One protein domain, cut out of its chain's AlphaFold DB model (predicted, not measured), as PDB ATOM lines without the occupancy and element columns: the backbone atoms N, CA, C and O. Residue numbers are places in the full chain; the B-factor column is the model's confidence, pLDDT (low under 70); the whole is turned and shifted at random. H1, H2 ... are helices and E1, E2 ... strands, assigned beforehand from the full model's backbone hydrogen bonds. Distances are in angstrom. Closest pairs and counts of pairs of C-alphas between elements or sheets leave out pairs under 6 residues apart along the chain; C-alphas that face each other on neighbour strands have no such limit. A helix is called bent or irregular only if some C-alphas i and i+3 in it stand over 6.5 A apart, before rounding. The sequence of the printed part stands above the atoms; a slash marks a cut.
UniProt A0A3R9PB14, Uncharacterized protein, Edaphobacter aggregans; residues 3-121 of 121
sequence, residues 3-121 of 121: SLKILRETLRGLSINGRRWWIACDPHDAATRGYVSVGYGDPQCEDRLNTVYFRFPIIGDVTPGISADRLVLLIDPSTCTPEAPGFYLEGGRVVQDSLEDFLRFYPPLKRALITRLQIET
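Overview. This is residues 3 to 121 of the 121 residues of an uncharacterized protein of Edaphobacter aggregans (UniProt A0A3R9PB14). A twisted antiparallel sheet of four strands has the long helix H3 crossing one face, with the shorter H1 on that same face, beside edge strand E1, while H2 sits at the sheet's level. The small hairpin of E5 and E6 lies far out at one end of the elongated outline, and a long loop, residues 60 to 80, joins E3 to E4. The 119 printed residues hold three named helices and six named strands in the order H1 E1 H2 E2 E3 E4 E5 E6 H3; the class is mixed, helices and strands. The main sheet runs E1 E2 E3 E4. The whole is compact, with a radius of gyration of the C-alphas of 14.9 A, and spans 50 by 31 by 28 A.

Along the chain. In the main sheet, E1 is residues 19 to 23, 14.0 A long; E2 is 35 to 41, 19.7 A; E3 is 52 to 59, 23.0 A; E4 is 81 to 84, 9.2 A. E5 is residues 88 to 90 and E6 is 93 to 95. H1, residues 4 to 13, is 14.7 A long and begins at C-alpha 4 (-45.301, -48.576, -85.518). H2 is residues 27 to 33, 9.7 A. H3, residues 98 to 119, is 31.9 A long and ends at C-alpha 119 (-57.002, -59.825, -79.691); it is only just irregular, with C-alphas 104 and 107 6.8 A apart.

Arrangement. E2, E3 and E4 form a meander, each strand the antiparallel neighbour of the one before. N 22 and O 39 of E1 and E2 are 3.0 A apart, N 38 and O 54 of E2 and E3 2.8 A, and N 55 and O 81 of E3 and E4 2.8 A, within hydrogen-bond range. H1 and H3 on one face make two layers with the sheet. H3 runs across the strands at a height over the sheet of 9.0 A, over E2 and E3, at 72 degrees to E2 on the local plane. H1 is over none of the strands, at a height of 4.8 A; the closest C-alphas of H1 and E1, Leu 11 and Trp 21, are 5.5 A apart. H3 touches H1 with residues 109 to 116 alone, about perpendicular at 78 degrees; the closest C-alphas, Thr 10 and Leu 113, are 6.3 A apart. The closest C-alphas of H2 and E2, Ala 30 and Val 36, are 5.4 A apart. In the hairpin of E5 and E6, N 95 and O 88 are 2.8 A apart. Every O i to N i+4 pair is within hydrogen-bond range in H2, against 5 of 6 in H1 and 15 of 18 in H3.

Size, cuts and confidence. The two C-alphas farthest apart, Gly 65 and Gly 91, are 51.7 A from each other. The printed part has no cut. The link from E3 to E4 is long, 21 residues. Confidence is under 70 at residues 43 to 50 and 120 to 121.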
ATOM      1  N   SER A   3     -48.618 -51.289 -87.915       93.88
ATOM      2  CA  SER A   3     -48.213 -49.910 -87.625       93.88
ATOM      3  C   SER A   3     -47.105 -49.872 -86.568       93.88
ATOM      4  O   SER A   3     -46.974 -50.792 -85.752       93.88
ATOM      5  N   LEU A   4     -46.327 -48.787 -86.538       94.38
ATOM      6  CA  LEU A   4     -45.301 -48.576 -85.518       94.38
ATOM      7  C   LEU A   4     -45.899 -48.559 -84.109       94.38
ATOM      8  O   LEU A   4     -45.274 -49.074 -83.183       94.38
ATOM      9  N   LYS A   5     -47.122 -48.037 -83.946       94.88
ATOM     10  CA  LYS A   5     -47.861 -48.107 -82.678       94.88
ATOM     11  C   LYS A   5     -48.029 -49.550 -82.200       94.88
ATOM     12  O   LYS A   5     -47.630 -49.870 -81.082       94.88
ATOM     13  N   ILE A   6     -48.568 -50.422 -83.054       95.62
ATOM     14  CA  ILE A   6     -48.805 -51.832 -82.715       95.62
ATOM     15  C   ILE A   6     -47.492 -52.546 -82.416       95.62
ATOM     16  O   ILE A   6     -47.410 -53.299 -81.442       95.62
ATOM     17  N   LEU A   7     -46.441 -52.278 -83.196       96.25
ATOM     18  CA  LEU A   7     -45.117 -52.812 -82.901       96.25
ATOM     19  C   LEU A   7     -44.648 -52.350 -81.516       96.25
ATOM     20  O   LEU A   7     -44.351 -53.190 -80.674       96.25
ATOM     21  N   ARG A   8     -44.650 -51.040 -81.239       95.56
ATOM     22  CA  ARG A   8     -44.226 -50.459 -79.952       95.56
ATOM     23  C   ARG A   8     -44.953 -51.098 -78.772       95.56
ATOM     24  O   ARG A   8     -44.325 -51.448 -77.775       95.56
ATOM     25  N   GLU A   9     -46.266 -51.245 -78.878       95.38
ATOM     26  CA  GLU A   9     -47.087 -51.852 -77.833       95.38
ATOM     27  C   GLU A   9     -46.791 -53.345 -77.658       95.38
ATOM     28  O   GLU A   9     -46.709 -53.820 -76.527       95.38
ATOM     29  N   THR A  10     -46.550 -54.067 -78.754       96.31
ATOM     30  CA  THR A  10     -46.133 -55.476 -78.722       96.31
ATOM     31  C   THR A  10     -44.789 -55.638 -78.016       96.31
ATOM     32  O   THR A  10     -44.657 -56.475 -77.123       96.31
ATOM     33  N   LEU A  11     -43.798 -54.812 -78.364       95.50
ATOM     34  CA  LEU A  11     -42.450 -54.913 -77.799       95.50
ATOM     35  C   LEU A  11     -42.420 -54.604 -76.294       95.50
ATOM     36  O   LEU A  11     -41.655 -55.227 -75.563       95.50
ATOM     37  N   ARG A  12     -43.283 -53.701 -75.799       92.44
ATOM     38  CA  ARG A  12     -43.368 -53.381 -74.358       92.44
ATOM     39  C   ARG A  12     -43.618 -54.620 -73.494       92.44
ATOM     40  O   ARG A  12     -43.029 -54.716 -72.416       92.44
ATOM     41  N   GLY A  13     -44.467 -55.533 -73.966       88.88
ATOM     42  CA  GLY A  13     -44.823 -56.771 -73.265       88.88
ATOM     43  C   GLY A  13     -43.955 -57.980 -73.621       88.88
ATOM     44  O   GLY A  13     -44.075 -59.016 -72.972       88.88
ATOM     45  N   LEU A  14     -43.089 -57.878 -74.633       94.62
ATOM     46  CA  LEU A  14     -42.299 -59.008 -75.108       94.62
ATOM     47  C   LEU A  14     -41.004 -59.155 -74.296       94.62
ATOM     48  O   LEU A  14     -40.059 -58.376 -74.440       94.62
ATOM     49  N   SER A  15     -40.970 -60.183 -73.451       92.69
ATOM     50  CA  SER A  15     -39.794 -60.608 -72.691       92.69
ATOM     51  C   SER A  15     -39.725 -62.131 -72.658       92.69
ATOM     52  O   SER A  15     -40.711 -62.785 -72.316       92.69
ATOM     53  N   ILE A  16     -38.583 -62.707 -73.034       90.94
ATOM     54  CA  ILE A  16     -38.372 -64.160 -73.053       90.94
ATOM     55  C   ILE A  16     -36.986 -64.457 -72.503       90.94
ATOM     56  O   ILE A  16     -35.991 -63.968 -73.033       90.94
ATOM     57  N   ASN A  17     -36.918 -65.277 -71.453       87.94
ATOM     58  CA  ASN A  17     -35.663 -65.672 -70.801       87.94
ATOM     59  C   ASN A  17     -34.775 -64.463 -70.429       87.94
ATOM     60  O   ASN A  17     -33.569 -64.487 -70.647       87.94
ATOM     61  N   GLY A  18     -35.389 -63.378 -69.941       85.06
ATOM     62  CA  GLY A  18     -34.703 -62.128 -69.581       85.06
ATOM     63  C   GLY A  18     -34.375 -61.198 -70.757       85.06
ATOM     64  O   GLY A  18     -34.085 -60.025 -70.542       85.06
ATOM     65  N   ARG A  19     -34.490 -61.670 -72.002       89.19
ATOM     66  CA  ARG A  19     -34.238 -60.865 -73.204       89.19
ATOM     67  C   ARG A  19     -35.471 -60.074 -73.606       89.19
ATOM     68  O   ARG A  19     -36.595 -60.571 -73.507       89.19
ATOM     69  N   ARG A  20     -35.257 -58.859 -74.100       92.75
ATOM     70  CA  ARG A  20     -36.308 -57.933 -74.528       92.75
ATOM     71  C   ARG A  20     -36.094 -57.483 -75.964       92.75
ATOM     72  O   ARG A  20     -35.007 -57.609 -76.515       92.75
ATOM     73  N   TRP A  21     -37.159 -56.934 -76.534       94.56
ATOM     74  CA  TRP A  21     -37.165 -56.287 -77.838       94.56
ATOM     75  C   TRP A  21     -37.520 -54.812 -77.655       94.56
ATOM     76  O   TRP A  21     -38.331 -54.472 -76.789       94.56
ATOM     77  N   TRP A  22     -36.946 -53.928 -78.467       94.25
ATOM     78  CA  TRP A  22     -37.249 -52.494 -78.418       94.25
ATOM     79  C   TRP A  22     -37.055 -51.820 -79.774       94.25
ATOM     80  O   TRP A  22     -36.359 -52.331 -80.645       94.25
ATOM     81  N   ILE A  23     -37.664 -50.647 -79.951       94.44
ATOM     82  CA  ILE A  23     -37.374 -49.777 -81.095       94.44
ATOM     83  C   ILE A  23     -36.036 -49.086 -80.813       94.44
ATOM     84  O   ILE A  23     -35.913 -48.381 -79.815       94.44
ATOM     85  N   ALA A  24     -35.050 -49.311 -81.678       92.81
ATOM     86  CA  ALA A  24     -33.664 -48.870 -81.520       92.81
ATOM     87  C   ALA A  24     -33.308 -47.647 -82.387       92.81
ATOM     88  O   ALA A  24     -32.137 -47.344 -82.589       92.81
ATOM     89  N   CYS A  25     -34.309 -46.946 -82.914       91.44
ATOM     90  CA  CYS A  25     -34.127 -45.746 -83.722       91.44
ATOM     91  C   CYS A  25     -35.113 -44.649 -83.311       91.44
ATOM     92  O   CYS A  25     -36.179 -44.931 -82.755       91.44
ATOM     93  N   ASP A  26     -34.783 -43.400 -83.640       91.56
ATOM     94  CA  ASP A  26     -35.750 -42.310 -83.568       91.56
ATOM     95  C   ASP A  26     -36.840 -42.516 -84.648       91.56
ATOM     96  O   ASP A  26     -36.511 -42.722 -85.821       91.56
ATOM     97  N   PRO A  27     -38.137 -42.518 -84.289       86.62
ATOM     98  CA  PRO A  27     -39.220 -42.739 -85.246       86.62
ATOM     99  C   PRO A  27     -39.359 -41.678 -86.349       86.62
ATOM    100  O   PRO A  27     -39.869 -41.997 -87.422       86.62
ATOM    101  N   HIS A  28     -38.943 -40.434 -86.106       85.50
ATOM    102  CA  HIS A  28     -38.949 -39.381 -87.120       85.50
ATOM    103  C   HIS A  28     -37.808 -39.588 -88.118       85.50
ATOM    104  O   HIS A  28     -38.049 -39.558 -89.325       85.50
ATOM    105  N   ASP A  29     -36.608 -39.915 -87.633       87.88
ATOM    106  CA  ASP A  29     -35.478 -40.277 -88.498       87.88
ATOM    107  C   ASP A  29     -35.765 -41.540 -89.314       87.88
ATOM    108  O   ASP A  29     -35.410 -41.625 -90.492       87.88
ATOM    109  N   ALA A  30     -36.418 -42.532 -88.701       88.12
ATOM    110  CA  ALA A  30     -36.826 -43.771 -89.356       88.12
ATOM    111  C   ALA A  30     -37.683 -43.494 -90.597       88.12
ATOM    112  O   ALA A  30     -37.480 -44.110 -91.642       88.12
ATOM    113  N   ALA A  31     -38.589 -42.520 -90.495       87.56
ATOM    114  CA  ALA A  31     -39.450 -42.076 -91.580       87.56
ATOM    115  C   ALA A  31     -38.638 -41.562 -92.784       87.56
ATOM    116  O   ALA A  31     -38.925 -41.922 -93.922       87.56
ATOM    117  N   THR A  32     -37.580 -40.784 -92.537       87.25
ATOM    118  CA  THR A  32     -36.657 -40.311 -93.583       87.25
ATOM    119  C   THR A  32     -35.794 -41.439 -94.148       87.25
ATOM    120  O   THR A  32     -35.532 -41.481 -95.347       87.25
ATOM    121  N   ARG A  33     -35.337 -42.364 -93.295       89.38
ATOM    122  CA  ARG A  33     -34.457 -43.479 -93.685       89.38
ATOM    123  C   ARG A  33     -35.195 -44.628 -94.380       89.38
ATOM    124  O   ARG A  33     -34.551 -45.451 -95.024       89.38
ATOM    125  N   GLY A  34     -36.519 -44.700 -94.236       92.25
ATOM    126  CA  GLY A  34     -37.368 -45.734 -94.829       92.25
ATOM    127  C   GLY A  34     -37.370 -47.070 -94.079       92.25
ATOM    128  O   GLY A  34     -37.844 -48.069 -94.616       92.25
ATOM    129  N   TYR A  35     -36.852 -47.129 -92.849       94.19
ATOM    130  CA  TYR A  35     -36.860 -48.346 -92.033       94.19
ATOM    131  C   TYR A  35     -36.892 -48.036 -90.539       94.19
ATOM    132  O   TYR A  35     -36.432 -46.988 -90.096       94.19
ATOM    133  N   VAL A  36     -37.384 -48.998 -89.759       95.19
ATOM    134  CA  VAL A  36     -37.306 -49.006 -88.296       95.19
ATOM    135  C   VAL A  36     -36.324 -50.079 -87.851       95.19
ATOM    136  O   VAL A  36     -36.430 -51.234 -88.267       95.19
ATOM    137  N   SER A  37     -35.400 -49.696 -86.975       95.31
ATOM    138  CA  SER A  37     -34.472 -50.603 -86.304       95.31
ATOM    139  C   SER A  37     -35.112 -51.157 -85.035       95.31
ATOM    140  O   SER A  37     -35.645 -50.411 -84.210       95.31
ATOM    141  N   VAL A  38     -35.052 -52.472 -84.860       95.06
ATOM    142  CA  VAL A  38     -35.527 -53.190 -83.678       95.06
ATOM    143  C   VAL A  38     -34.341 -53.896 -83.040       95.06
ATOM    144  O   VAL A  38     -33.700 -54.733 -83.672       95.06
ATOM    145  N   GLY A  39     -34.058 -53.544 -81.791       92.88
ATOM    146  CA  GLY A  39     -33.044 -54.198 -80.975       92.88
ATOM    147  C   GLY A  39     -33.603 -55.424 -80.261       92.88
ATOM    148  O   GLY A  39     -34.797 -55.483 -79.946       92.88
ATOM    149  N   TYR A  40     -32.727 -56.390 -80.011       91.31
ATOM    150  CA  TYR A  40     -32.984 -57.583 -79.218       91.31
ATOM    151  C   TYR A  40     -31.753 -57.950 -78.399       91.31
ATOM    152  O   TYR A  40     -30.649 -58.045 -78.931       91.31
ATOM    153  N   GLY A  41     -31.957 -58.169 -77.105       89.50
ATOM    154  CA  GLY A  41     -30.878 -58.390 -76.152       89.50
ATOM    155  C   GLY A  41     -31.343 -58.222 -74.711       89.50
ATOM    156  O   GLY A  41     -32.539 -58.069 -74.440       89.50
ATOM    157  N   ASP A  42     -30.401 -58.272 -73.779       81.19
ATOM    158  CA  ASP A  42     -30.656 -57.908 -72.385       81.19
ATOM    159  C   ASP A  42     -30.596 -56.372 -72.248       81.19
ATOM    160  O   ASP A  42     -29.570 -55.779 -72.584       81.19
ATOM    161  N   PRO A  43     -31.666 -55.706 -71.774       67.69
ATOM    162  CA  PRO A  43     -31.713 -54.246 -71.669       67.69
ATOM    163  C   PRO A  43     -30.720 -53.659 -70.652       67.69
ATOM    164  O   PRO A  43     -30.466 -52.459 -70.697       67.69
ATOM    165  N   GLN A  44     -30.213 -54.460 -69.709       68.12
ATOM    166  CA  GLN A  44     -29.197 -54.051 -68.735       68.12
ATOM    167  C   GLN A  44     -27.775 -54.355 -69.219       68.12
ATOM    168  O   GLN A  44     -26.808 -54.000 -68.547       68.12
ATOM    169  N   CYS A  45     -27.631 -55.012 -70.370       64.12
ATOM    170  CA  CYS A  45     -26.335 -55.355 -70.916       64.12
ATOM    171  C   CYS A  45     -25.874 -54.281 -71.905       64.12
ATOM    172  O   CYS A  45     -26.354 -54.196 -73.032       64.12
ATOM    173  N   GLU A  46     -24.905 -53.471 -71.479       58.19
ATOM    174  CA  GLU A  46     -24.221 -52.504 -72.349       58.19
ATOM    175  C   GLU A  46     -23.247 -53.176 -73.330       58.19
ATOM    176  O   GLU A  46     -22.743 -52.533 -74.255       58.19
ATOM    177  N   ASP A  47     -22.978 -54.472 -73.148       62.50
ATOM    178  CA  ASP A  47     -22.127 -55.219 -74.059       62.50
ATOM    179  C   ASP A  47     -22.828 -55.383 -75.413       62.50
ATOM    180  O   ASP A  47     -23.845 -56.076 -75.548       62.50
ATOM    181  N   ARG A  48     -22.241 -54.761 -76.442       58.34
ATOM    182  CA  ARG A  48     -22.672 -54.890 -77.840       58.34
ATOM    183  C   ARG A  48     -22.768 -56.345 -78.286       58.34
ATOM    184  O   ARG A  48     -23.555 -56.630 -79.176       58.34
ATOM    185  N   LEU A  49     -22.010 -57.251 -77.672       62.75
ATOM    186  CA  LEU A  49     -22.047 -58.673 -77.994       62.75
ATOM    187  C   LEU A  49     -23.389 -59.339 -77.666       62.75
ATOM    188  O   LEU A  49     -23.776 -60.299 -78.327       62.75
ATOM    189  N   ASN A  50     -24.136 -58.801 -76.700       69.44
ATOM    190  CA  ASN A  50     -25.413 -59.363 -76.261       69.44
ATOM    191  C   ASN A  50     -26.637 -58.704 -76.900       69.44
ATOM    192  O   ASN A  50     -27.766 -59.118 -76.613       69.44
ATOM    193  N   THR A  51     -26.422 -57.704 -77.757       85.69
ATOM    194  CA  THR A  51     -27.493 -56.979 -78.433       85.69
ATOM    195  C   THR A  51     -27.312 -57.026 -79.942       85.69
ATOM    196  O   THR A  51     -26.308 -56.563 -80.474       85.69
ATOM    197  N   VAL A  52     -28.339 -57.499 -80.638       89.56
ATOM    198  CA  VAL A  52     -28.413 -57.470 -82.101       89.56
ATOM    199  C   VAL A  52     -29.553 -56.575 -82.556       89.56
ATOM    200  O   VAL A  52     -30.535 -56.368 -81.840       89.56
ATOM    201  N   TYR A  53     -29.420 -56.048 -83.766       91.88
ATOM    202  CA  TYR A  53     -30.379 -55.119 -84.343       91.88
ATOM    203  C   TYR A  53     -30.806 -55.601 -85.719       91.88
ATOM    204  O   TYR A  53     -29.978 -55.995 -86.545       91.88
ATOM    205  N   PHE A  54     -32.105 -55.525 -85.971       94.88
ATOM    206  CA  PHE A  54     -32.708 -55.863 -87.250       94.88
ATOM    207  C   PHE A  54     -33.555 -54.703 -87.754       94.88
ATOM    208  O   PHE A  54     -34.259 -54.052 -86.986       94.88
ATOM    209  N   ARG A  55     -33.515 -54.461 -89.060       95.62
ATOM    210  CA  ARG A  55     -34.296 -53.422 -89.728       95.62
ATOM    211  C   ARG A  55     -35.500 -54.023 -90.416       95.62
ATOM    212  O   ARG A  55     -35.386 -55.038 -91.104       95.62
ATOM    213  N   PHE A  56     -36.617 -53.319 -90.296       96.06
ATOM    214  CA  PHE A  56     -37.825 -53.566 -91.067       96.06
ATOM    215  C   PHE A  56     -38.152 -52.345 -91.922       96.06
ATOM    216  O   PHE A  56     -38.175 -51.232 -91.388       96.06
ATOM    217  N   PRO A  57     -38.425 -52.521 -93.223       95.94
ATOM    218  CA  PRO A  57     -38.738 -51.397 -94.082       95.94
ATOM    219  C   PRO A  57     -40.115 -50.818 -93.748       95.94
ATOM    220  O   PRO A  57     -41.062 -51.539 -93.400       95.94
ATOM    221  N   ILE A  58     -40.209 -49.500 -93.878       94.19
ATOM    222  CA  ILE A  58     -41.464 -48.754 -93.869       94.19
ATOM    223  C   ILE A  58     -42.059 -48.837 -95.278       94.19
ATOM    224  O   ILE A  58     -41.345 -48.692 -96.268       94.19
ATOM    225  N   ILE A  59     -43.365 -49.079 -95.375       91.31
ATOM    226  CA  ILE A  59     -44.104 -49.072 -96.640       91.31
ATOM    227  C   ILE A  59     -44.965 -47.813 -96.724       91.31
ATOM    228  O   ILE A  59     -45.657 -47.463 -95.767       91.31
ATOM    229  N   GLY A  60     -45.001 -47.224 -97.919       82.38
ATOM    230  CA  GLY A  60     -45.866 -46.102 -98.272       82.38
ATOM    231  C   GLY A  60     -45.142 -44.762 -98.225       82.38
ATOM    232  O   GLY A  60     -44.006 -44.672 -97.761       82.38
ATOM    233  N   ASP A  61     -45.813 -43.723 -98.719       74.56
ATOM    234  CA  ASP A  61     -45.276 -42.366 -98.684       74.56
ATOM    235  C   ASP A  61     -45.326 -41.801 -97.265       74.56
ATOM    236  O   ASP A  61     -46.386 -41.669 -96.644       74.56
ATOM    237  N   VAL A  62     -44.154 -41.425 -96.765       75.25
ATOM    238  CA  VAL A  62     -44.014 -40.674 -95.523       75.25
ATOM    239  C   VAL A  62     -44.248 -39.202 -95.845       75.25
ATOM    240  O   VAL A  62     -43.344 -38.480 -96.259       75.25
ATOM    241  N   THR A  63     -45.485 -38.744 -95.674       74.88
ATOM    242  CA  THR A  63     -45.809 -37.326 -95.835       74.88
ATOM    243  C   THR A  63     -45.303 -36.505 -94.644       74.88
ATOM    244  O   THR A  63     -45.391 -36.954 -93.494       74.88
ATOM    245  N   PRO A  64     -44.793 -35.279 -94.871       70.25
ATOM    246  CA  PRO A  64     -44.433 -34.376 -93.785       70.25
ATOM    247  C   PRO A  64     -45.610 -34.172 -92.822       70.25
ATOM    248  O   PRO A  64     -46.725 -33.871 -93.244       70.25
ATOM    249  N   GLY A  65     -45.365 -34.349 -91.522       73.69
ATOM    250  CA  GLY A  65     -46.393 -34.220 -90.484       73.69
ATOM    251  C   GLY A  65     -47.191 -35.495 -90.194       73.69
ATOM    252  O   GLY A  65     -48.041 -35.475 -89.301       73.69
ATOM    253  N   ILE A  66     -46.918 -36.617 -90.875       78.94
ATOM    254  CA  ILE A  66     -47.482 -37.903 -90.461       78.94
ATOM    255  C   ILE A  66     -46.982 -38.255 -89.055       78.94
ATOM    256  O   ILE A  66     -45.792 -38.175 -88.744       78.94
ATOM    257  N   SER A  67     -47.906 -38.636 -88.175       85.31
ATOM    258  CA  SER A  67     -47.537 -39.148 -86.857       85.31
ATOM    259  C   SER A  67     -46.698 -40.413 -87.029       85.31
ATOM    260  O   SER A  67     -47.124 -41.340 -87.721       85.31
ATOM    261  N   ALA A  68     -45.540 -40.479 -86.369       86.62
ATOM    262  CA  ALA A  68     -44.647 -41.630 -86.466       86.62
ATOM    263  C   ALA A  68     -45.329 -42.950 -86.060       86.62
ATOM    264  O   ALA A  68     -45.045 -44.007 -86.614       86.62
ATOM    265  N   ASP A  69     -46.307 -42.898 -85.157       90.31
ATOM    266  CA  ASP A  69     -47.090 -44.063 -84.742       90.31
ATOM    267  C   ASP A  69     -47.956 -44.658 -85.873       90.31
ATOM    268  O   ASP A  69     -48.371 -45.818 -85.785       90.31
ATOM    269  N   ARG A  70     -48.203 -43.895 -86.947       90.00
ATOM    270  CA  ARG A  70     -48.927 -44.336 -88.150       90.00
ATOM    271  C   ARG A  70     -48.022 -44.926 -89.233       90.00
ATOM    272  O   ARG A  70     -48.552 -45.408 -90.230       90.00
ATOM    273  N   LEU A  71     -46.698 -44.914 -89.057       91.88
ATOM    274  CA  LEU A  71     -45.780 -45.547 -90.005       91.88
ATOM    275  C   LEU A  71     -46.110 -47.036 -90.123       91.88
ATOM    276  O   LEU A  71     -46.305 -47.711 -89.112       91.88
ATOM    277  N   VAL A  72     -46.186 -47.542 -91.351       93.25
ATOM    278  CA  VAL A  72     -46.547 -48.934 -91.630       93.25
ATOM    279  C   VAL A  72     -45.293 -49.728 -91.957       93.25
ATOM    280  O   VAL A  72     -44.511 -49.331 -92.808       93.25
ATOM    281  N   LEU A  73     -45.113 -50.864 -91.291       94.81
ATOM    282  CA  LEU A  73     -43.931 -51.713 -91.392       94.81
ATOM    283  C   LEU A  73     -44.241 -53.028 -92.111       94.81
ATOM    284  O   LEU A  73     -45.261 -53.686 -91.841       94.81
ATOM    285  N   LEU A  74     -43.315 -53.451 -92.974       95.38
ATOM    286  CA  LEU A  74     -43.299 -54.796 -93.549       95.38
ATOM    287  C   LEU A  74     -42.508 -55.746 -92.649       95.38
ATOM    288  O   LEU A  74     -41.286 -55.853 -92.750       95.38
ATOM    289  N   ILE A  75     -43.222 -56.446 -91.770       94.00
ATOM    290  CA  ILE A  75     -42.636 -57.473 -90.906       94.00
ATOM    291  C   ILE A  75     -42.736 -58.831 -91.602       94.00
ATOM    292  O   ILE A  75     -43.726 -59.545 -91.449       94.00
ATOM    293  N   ASP A  76     -41.703 -59.184 -92.355       93.25
ATOM    294  CA  ASP A  76     -41.561 -60.466 -93.045       93.25
ATOM    295  C   ASP A  76     -40.103 -60.958 -92.918       93.25
ATOM    296  O   ASP A  76     -39.201 -60.119 -92.842       93.25
ATOM    297  N   PRO A  77     -39.825 -62.279 -92.867       92.06
ATOM    298  CA  PRO A  77     -38.452 -62.776 -92.813       92.06
ATOM    299  C   PRO A  77     -37.589 -62.272 -93.972       92.06
ATOM    300  O   PRO A  77     -36.420 -61.969 -93.764       92.06
ATOM    301  N   SER A  78     -38.162 -62.161 -95.176       91.19
ATOM    302  CA  SER A  78     -37.430 -61.778 -96.389       91.19
ATOM    303  C   SER A  78     -37.056 -60.296 -96.437       91.19
ATOM    304  O   SER A  78     -36.169 -59.910 -97.194       91.19
ATOM    305  N   THR A  79     -37.711 -59.464 -95.622       90.25
ATOM    306  CA  THR A  79     -37.463 -58.017 -95.551       90.25
ATOM    307  C   THR A  79     -36.710 -57.599 -94.294       90.25
ATOM    308  O   THR A  79     -36.341 -56.434 -94.150       90.25
ATOM    309  N   CYS A  80     -36.468 -58.544 -93.387       91.38
ATOM    310  CA  CYS A  80     -35.715 -58.343 -92.165       91.38
ATOM    311  C   CYS A  80     -34.216 -58.363 -92.472       91.38
ATOM    312  O   CYS A  80     -33.679 -59.386 -92.892       91.38
ATOM    313  N   THR A  81     -33.521 -57.249 -92.237       90.88
ATOM    314  CA  THR A  81     -32.071 -57.166 -92.487       90.88
ATOM    315  C   THR A  81     -31.305 -56.926 -91.190       90.88
ATOM    316  O   THR A  81     -31.663 -56.009 -90.449       90.88
ATOM    317  N   PRO A  82     -30.252 -57.703 -90.879       90.31
ATOM    318  CA  PRO A  82     -29.404 -57.400 -89.730       90.31
ATOM    319  C   PRO A  82     -28.666 -56.068 -89.948       90.31
ATOM    320  O   PRO A  82     -28.313 -55.708 -91.078       90.31
ATOM    321  N   GLU A  83     -28.449 -55.302 -88.878       87.44
ATOM    322  CA  GLU A  83     -27.572 -54.117 -88.911       87.44
ATOM    323  C   GLU A  83     -26.119 -54.483 -88.638       87.44
ATOM    324  O   GLU A  83     -25.215 -53.974 -89.296       87.44
ATOM    325  N   ALA A  84     -25.908 -55.384 -87.680       75.88
ATOM    326  CA  ALA A  84     -24.617 -55.925 -87.300       75.88
ATOM    327  C   ALA A  84     -24.803 -57.365 -86.788       75.88
ATOM    328  O   ALA A  84     -25.873 -57.674 -86.253       75.88
ATOM    329  N   PRO A  85     -23.801 -58.245 -86.957       70.62
ATOM    330  CA  PRO A  85     -23.834 -59.579 -86.369       70.62
ATOM    331  C   PRO A  85     -23.703 -59.503 -84.839       70.62
ATOM    332  O   PRO A  85     -22.983 -58.642 -84.325       70.62
ATOM    333  N   GLY A  86     -24.359 -60.419 -84.120       73.31
ATOM    334  CA  GLY A  86     -23.999 -60.707 -82.733       73.31
ATOM    335  C   GLY A  86     -22.644 -61.406 -82.685       73.31
ATOM    336  O   GLY A  86     -22.265 -62.093 -83.639       73.31
ATOM    337  N   PHE A  87     -21.896 -61.240 -81.591       74.62
ATOM    338  CA  PHE A  87     -20.695 -62.047 -81.387       74.62
ATOM    339  C   PHE A  87     -20.757 -62.801 -80.071       74.62
ATOM    340  O   PHE A  87     -21.130 -62.258 -79.035       74.62
ATOM    341  N   TYR A  88     -20.337 -64.055 -80.127       74.12
ATOM    342  CA  TYR A  88     -20.432 -65.008 -79.035       74.12
ATOM    343  C   TYR A  88     -19.057 -65.572 -78.712       74.12
ATOM    344  O   TYR A  88     -18.198 -65.667 -79.588       74.12
ATOM    345  N   LEU A  89     -18.842 -65.950 -77.453       75.50
ATOM    346  CA  LEU A  89     -17.632 -66.652 -77.039       75.50
ATOM    347  C   LEU A  89     -17.906 -68.155 -76.976       75.50
ATOM    348  O   LEU A  89     -18.604 -68.625 -76.082       75.50
ATOM    349  N   GLU A  90     -17.299 -68.909 -77.889       74.19
ATOM    350  CA  GLU A  90     -17.365 -70.368 -77.929       74.19
ATOM    351  C   GLU A  90     -15.957 -70.958 -77.915       74.19
ATOM    352  O   GLU A  90     -15.120 -70.649 -78.764       74.19
ATOM    353  N   GLY A  91     -15.656 -71.782 -76.906       78.44
ATOM    354  CA  GLY A  91     -14.337 -72.417 -76.781       78.44
ATOM    355  C   GLY A  91     -13.167 -71.423 -76.737       78.44
ATOM    356  O   GLY A  91     -12.089 -71.721 -77.246       78.44
ATOM    357  N   GLY A  92     -13.381 -70.224 -76.180       79.62
ATOM    358  CA  GLY A  92     -12.377 -69.153 -76.124       79.62
ATOM    359  C   GLY A  92     -12.186 -68.378 -77.433       79.62
ATOM    360  O   GLY A  92     -11.244 -67.596 -77.538       79.62
ATOM    361  N   ARG A  93     -13.053 -68.579 -78.433       74.69
ATOM    362  CA  ARG A  93     -13.039 -67.850 -79.708       74.69
ATOM    363  C   ARG A  93     -14.294 -67.009 -79.866       74.69
ATOM    364  O   ARG A  93     -15.362 -67.394 -79.406       74.69
ATOM    365  N   VAL A  94     -14.149 -65.881 -80.556       77.62
ATOM    366  CA  VAL A  94     -15.281 -65.055 -80.979       77.62
ATOM    367  C   VAL A  94     -15.878 -65.667 -82.246       77.62
ATOM    368  O   VAL A  94     -15.180 -65.789 -83.253       77.62
ATOM    369  N   VAL A  95     -17.150 -66.047 -82.191       79.81
ATOM    370  CA  VAL A  95     -17.918 -66.596 -83.317       79.81
ATOM    371  C   VAL A  95     -19.126 -65.714 -83.622       79.81
ATOM    372  O   VAL A  95     -19.598 -64.972 -82.761       79.81
ATOM    373  N   GLN A  96     -19.607 -65.778 -84.861       83.06
ATOM    374  CA  GLN A  96     -20.830 -65.114 -85.313       83.06
ATOM    375  C   GLN A  96     -21.797 -66.183 -85.815       83.06
ATOM    376  O   GLN A  96     -21.403 -67.012 -86.636       83.06
ATOM    377  N   ASP A  97     -23.051 -66.129 -85.370       84.50
ATOM    378  CA  ASP A  97     -24.120 -66.994 -85.872       84.50
ATOM    379  C   ASP A  97     -25.374 -66.161 -86.165       84.50
ATOM    380  O   ASP A  97     -26.293 -66.019 -85.358       84.50
ATOM    381  N   SER A  98     -25.396 -65.578 -87.364       84.75
ATOM    382  CA  SER A  98     -26.498 -64.727 -87.814       84.75
ATOM    383  C   SER A  98     -27.810 -65.493 -88.011       84.75
ATOM    384  O   SER A  98     -28.887 -64.893 -87.943       84.75
ATOM    385  N   LEU A  99     -27.744 -66.808 -88.246       87.44
ATOM    386  CA  LEU A  99     -28.930 -67.648 -88.362       87.44
ATOM    387  C   LEU A  99     -29.551 -67.864 -86.984       87.44
ATOM    388  O   LEU A  99     -30.759 -67.685 -86.825       87.44
ATOM    389  N   GLU A 100     -28.738 -68.210 -85.987       88.06
ATOM    390  CA  GLU A 100     -29.203 -68.335 -84.614       88.06
ATOM    391  C   GLU A 100     -29.754 -67.004 -84.082       88.06
ATOM    392  O   GLU A 100     -30.849 -66.987 -83.510       88.06
ATOM    393  N   ASP A 101     -29.067 -65.887 -84.344       88.62
ATOM    394  CA  ASP A 101     -29.548 -64.539 -84.014       88.62
ATOM    395  C   ASP A 101     -30.959 -64.309 -84.556       88.62
ATOM    396  O   ASP A 101     -31.876 -63.924 -83.822       88.62
ATOM    397  N   PHE A 102     -31.158 -64.603 -85.842       91.00
ATOM    398  CA  PHE A 102     -32.443 -64.435 -86.503       91.00
ATOM    399  C   PHE A 102     -33.524 -65.368 -85.933       91.00
ATOM    400  O   PHE A 102     -34.649 -64.929 -85.677       91.00
ATOM    401  N   LEU A 103     -33.201 -66.642 -85.690       91.88
ATOM    402  CA  LEU A 103     -34.135 -67.635 -85.142       91.88
ATOM    403  C   LEU A 103     -34.538 -67.337 -83.696       91.88
ATOM    404  O   LEU A 103     -35.657 -67.660 -83.286       91.88
ATOM    405  N   ARG A 104     -33.659 -66.704 -82.919       91.19
ATOM    406  CA  ARG A 104     -33.974 -66.238 -81.566       91.19
ATOM    407  C   ARG A 104     -34.753 -64.921 -81.582       91.19
ATOM    408  O   ARG A 104     -35.594 -64.708 -80.714       91.19
ATOM    409  N   PHE A 105     -34.529 -64.072 -82.582       93.69
ATOM    410  CA  PHE A 105     -35.170 -62.767 -82.720       93.69
ATOM    411  C   PHE A 105     -36.585 -62.814 -83.319       93.69
ATOM    412  O   PHE A 105     -37.544 -62.325 -82.713       93.69
ATOM    413  N   TYR A 106     -36.724 -63.355 -84.532       95.38
ATOM    414  CA  TYR A 106     -37.893 -63.131 -85.387       95.38
ATOM    415  C   TYR A 106     -39.113 -63.996 -85.023       95.38
ATOM    416  O   TYR A 106     -40.216 -63.452 -84.914       95.38
ATOM    417  N   PRO A 107     -38.990 -65.321 -84.794       96.31
ATOM    418  CA  PRO A 107     -40.140 -66.158 -84.460       96.31
ATOM    419  C   PRO A 107     -40.911 -65.699 -83.210       96.31
ATOM    420  O   PRO A 107     -42.145 -65.684 -83.266       96.31
ATOM    421  N   PRO A 108     -40.259 -65.290 -82.099       96.12
ATOM    422  CA  PRO A 108     -40.975 -64.723 -80.961       96.12
ATOM    423  C   PRO A 108     -41.717 -63.430 -81.282       96.12
ATOM    424  O   PRO A 108     -42.895 -63.312 -80.943       96.12
ATOM    425  N   LEU A 109     -41.062 -62.503 -81.985       96.69
ATOM    426  CA  LEU A 109     -41.672 -61.253 -82.430       96.69
ATOM    427  C   LEU A 109     -42.917 -61.520 -83.284       96.69
ATOM    428  O   LEU A 109     -43.984 -60.967 -83.018       96.69
ATOM    429  N   LYS A 110     -42.812 -62.420 -84.269       96.25
ATOM    430  CA  LYS A 110     -43.933 -62.811 -85.133       96.25
ATOM    431  C   LYS A 110     -45.108 -63.361 -84.324       96.25
ATOM    432  O   LYS A 110     -46.238 -62.934 -84.543       96.25
ATOM    433  N   ARG A 111     -44.864 -64.286 -83.388       96.31
ATOM    434  CA  ARG A 111     -45.929 -64.852 -82.537       96.31
ATOM    435  C   ARG A 111     -46.596 -63.787 -81.670       96.31
ATOM    436  O   ARG A 111     -47.821 -63.782 -81.567       96.31
ATOM    437  N   ALA A 112     -45.812 -62.884 -81.085       96.19
ATOM    438  CA  ALA A 112     -46.331 -61.797 -80.263       96.19
ATOM    439  C   ALA A 112     -47.222 -60.845 -81.078       96.19
ATOM    440  O   ALA A 112     -48.323 -60.516 -80.642       96.19
ATOM    441  N   LEU A 113     -46.791 -60.477 -82.289       95.62
ATOM    442  CA  LEU A 113     -47.579 -59.646 -83.204       95.62
ATOM    443  C   LEU A 113     -48.881 -60.335 -83.626       95.62
ATOM    444  O   LEU A 113     -49.934 -59.712 -83.564       95.62
ATOM    445  N   ILE A 114     -48.833 -61.617 -84.013       94.50
ATOM    446  CA  ILE A 114     -50.036 -62.388 -84.377       94.50
ATOM    447  C   ILE A 114     -51.023 -62.421 -83.210       94.50
ATOM    448  O   ILE A 114     -52.193 -62.101 -83.395       94.50
ATOM    449  N   THR A 115     -50.538 -62.752 -82.012       94.19
ATOM    450  CA  THR A 115     -51.372 -62.831 -80.804       94.19
ATOM    451  C   THR A 115     -52.052 -61.496 -80.528       94.19
ATOM    452  O   THR A 115     -53.251 -61.454 -80.274       94.19
ATOM    453  N   ARG A 116     -51.309 -60.387 -80.620       91.12
ATOM    454  CA  ARG A 116     -51.869 -59.052 -80.396       91.12
ATOM    455  C   ARG A 116     -52.933 -58.697 -81.433       91.12
ATOM    456  O   ARG A 116     -54.005 -58.242 -81.059       91.12
ATOM    457  N   LEU A 117     -52.652 -58.936 -82.711       90.12
ATOM    458  CA  LEU A 117     -53.583 -58.621 -83.797       90.12
ATOM    459  C   LEU A 117     -54.878 -59.438 -83.706       90.12
ATOM    460  O   LEU A 117     -55.938 -58.909 -84.012       90.12
ATOM    461  N   GLN A 118     -54.801 -60.689 -83.245       88.81
ATOM    462  CA  GLN A 118     -55.974 -61.536 -83.005       88.81
ATOM    463  C   GLN A 118     -56.833 -61.071 -81.821       88.81
ATOM    464  O   GLN A 118     -58.023 -61.344 -81.808       88.81
ATOM    465  N   ILE A 119     -56.251 -60.393 -80.826       76.31
ATOM    466  CA  ILE A 119     -57.002 -59.825 -79.691       76.31
ATOM    467  C   ILE A 119     -57.736 -58.538 -80.098       76.31
ATOM    468  O   ILE A 119     -58.740 -58.177 -79.492       76.31
ATOM    469  N   GLU A 120     -57.230 -57.831 -81.108       60.06
ATOM    470  CA  GLU A 120     -57.813 -56.585 -81.619       60.06
ATOM    471  C   GLU A 120     -58.858 -56.809 -82.736       60.06
ATOM    472  O   GLU A 120     -59.388 -55.828 -83.261       60.06
ATOM    473  N   THR A 121     -59.155 -58.069 -83.099       50.84
ATOM    474  CA  THR A 121     -60.201 -58.454 -84.075       50.84
ATOM    475  C   THR A 121     -61.435 -59.019 -83.388       50.84
ATOM    476  O   THR A 121     -62.545 -58.727 -83.884       50.84
TER     477      THR A 121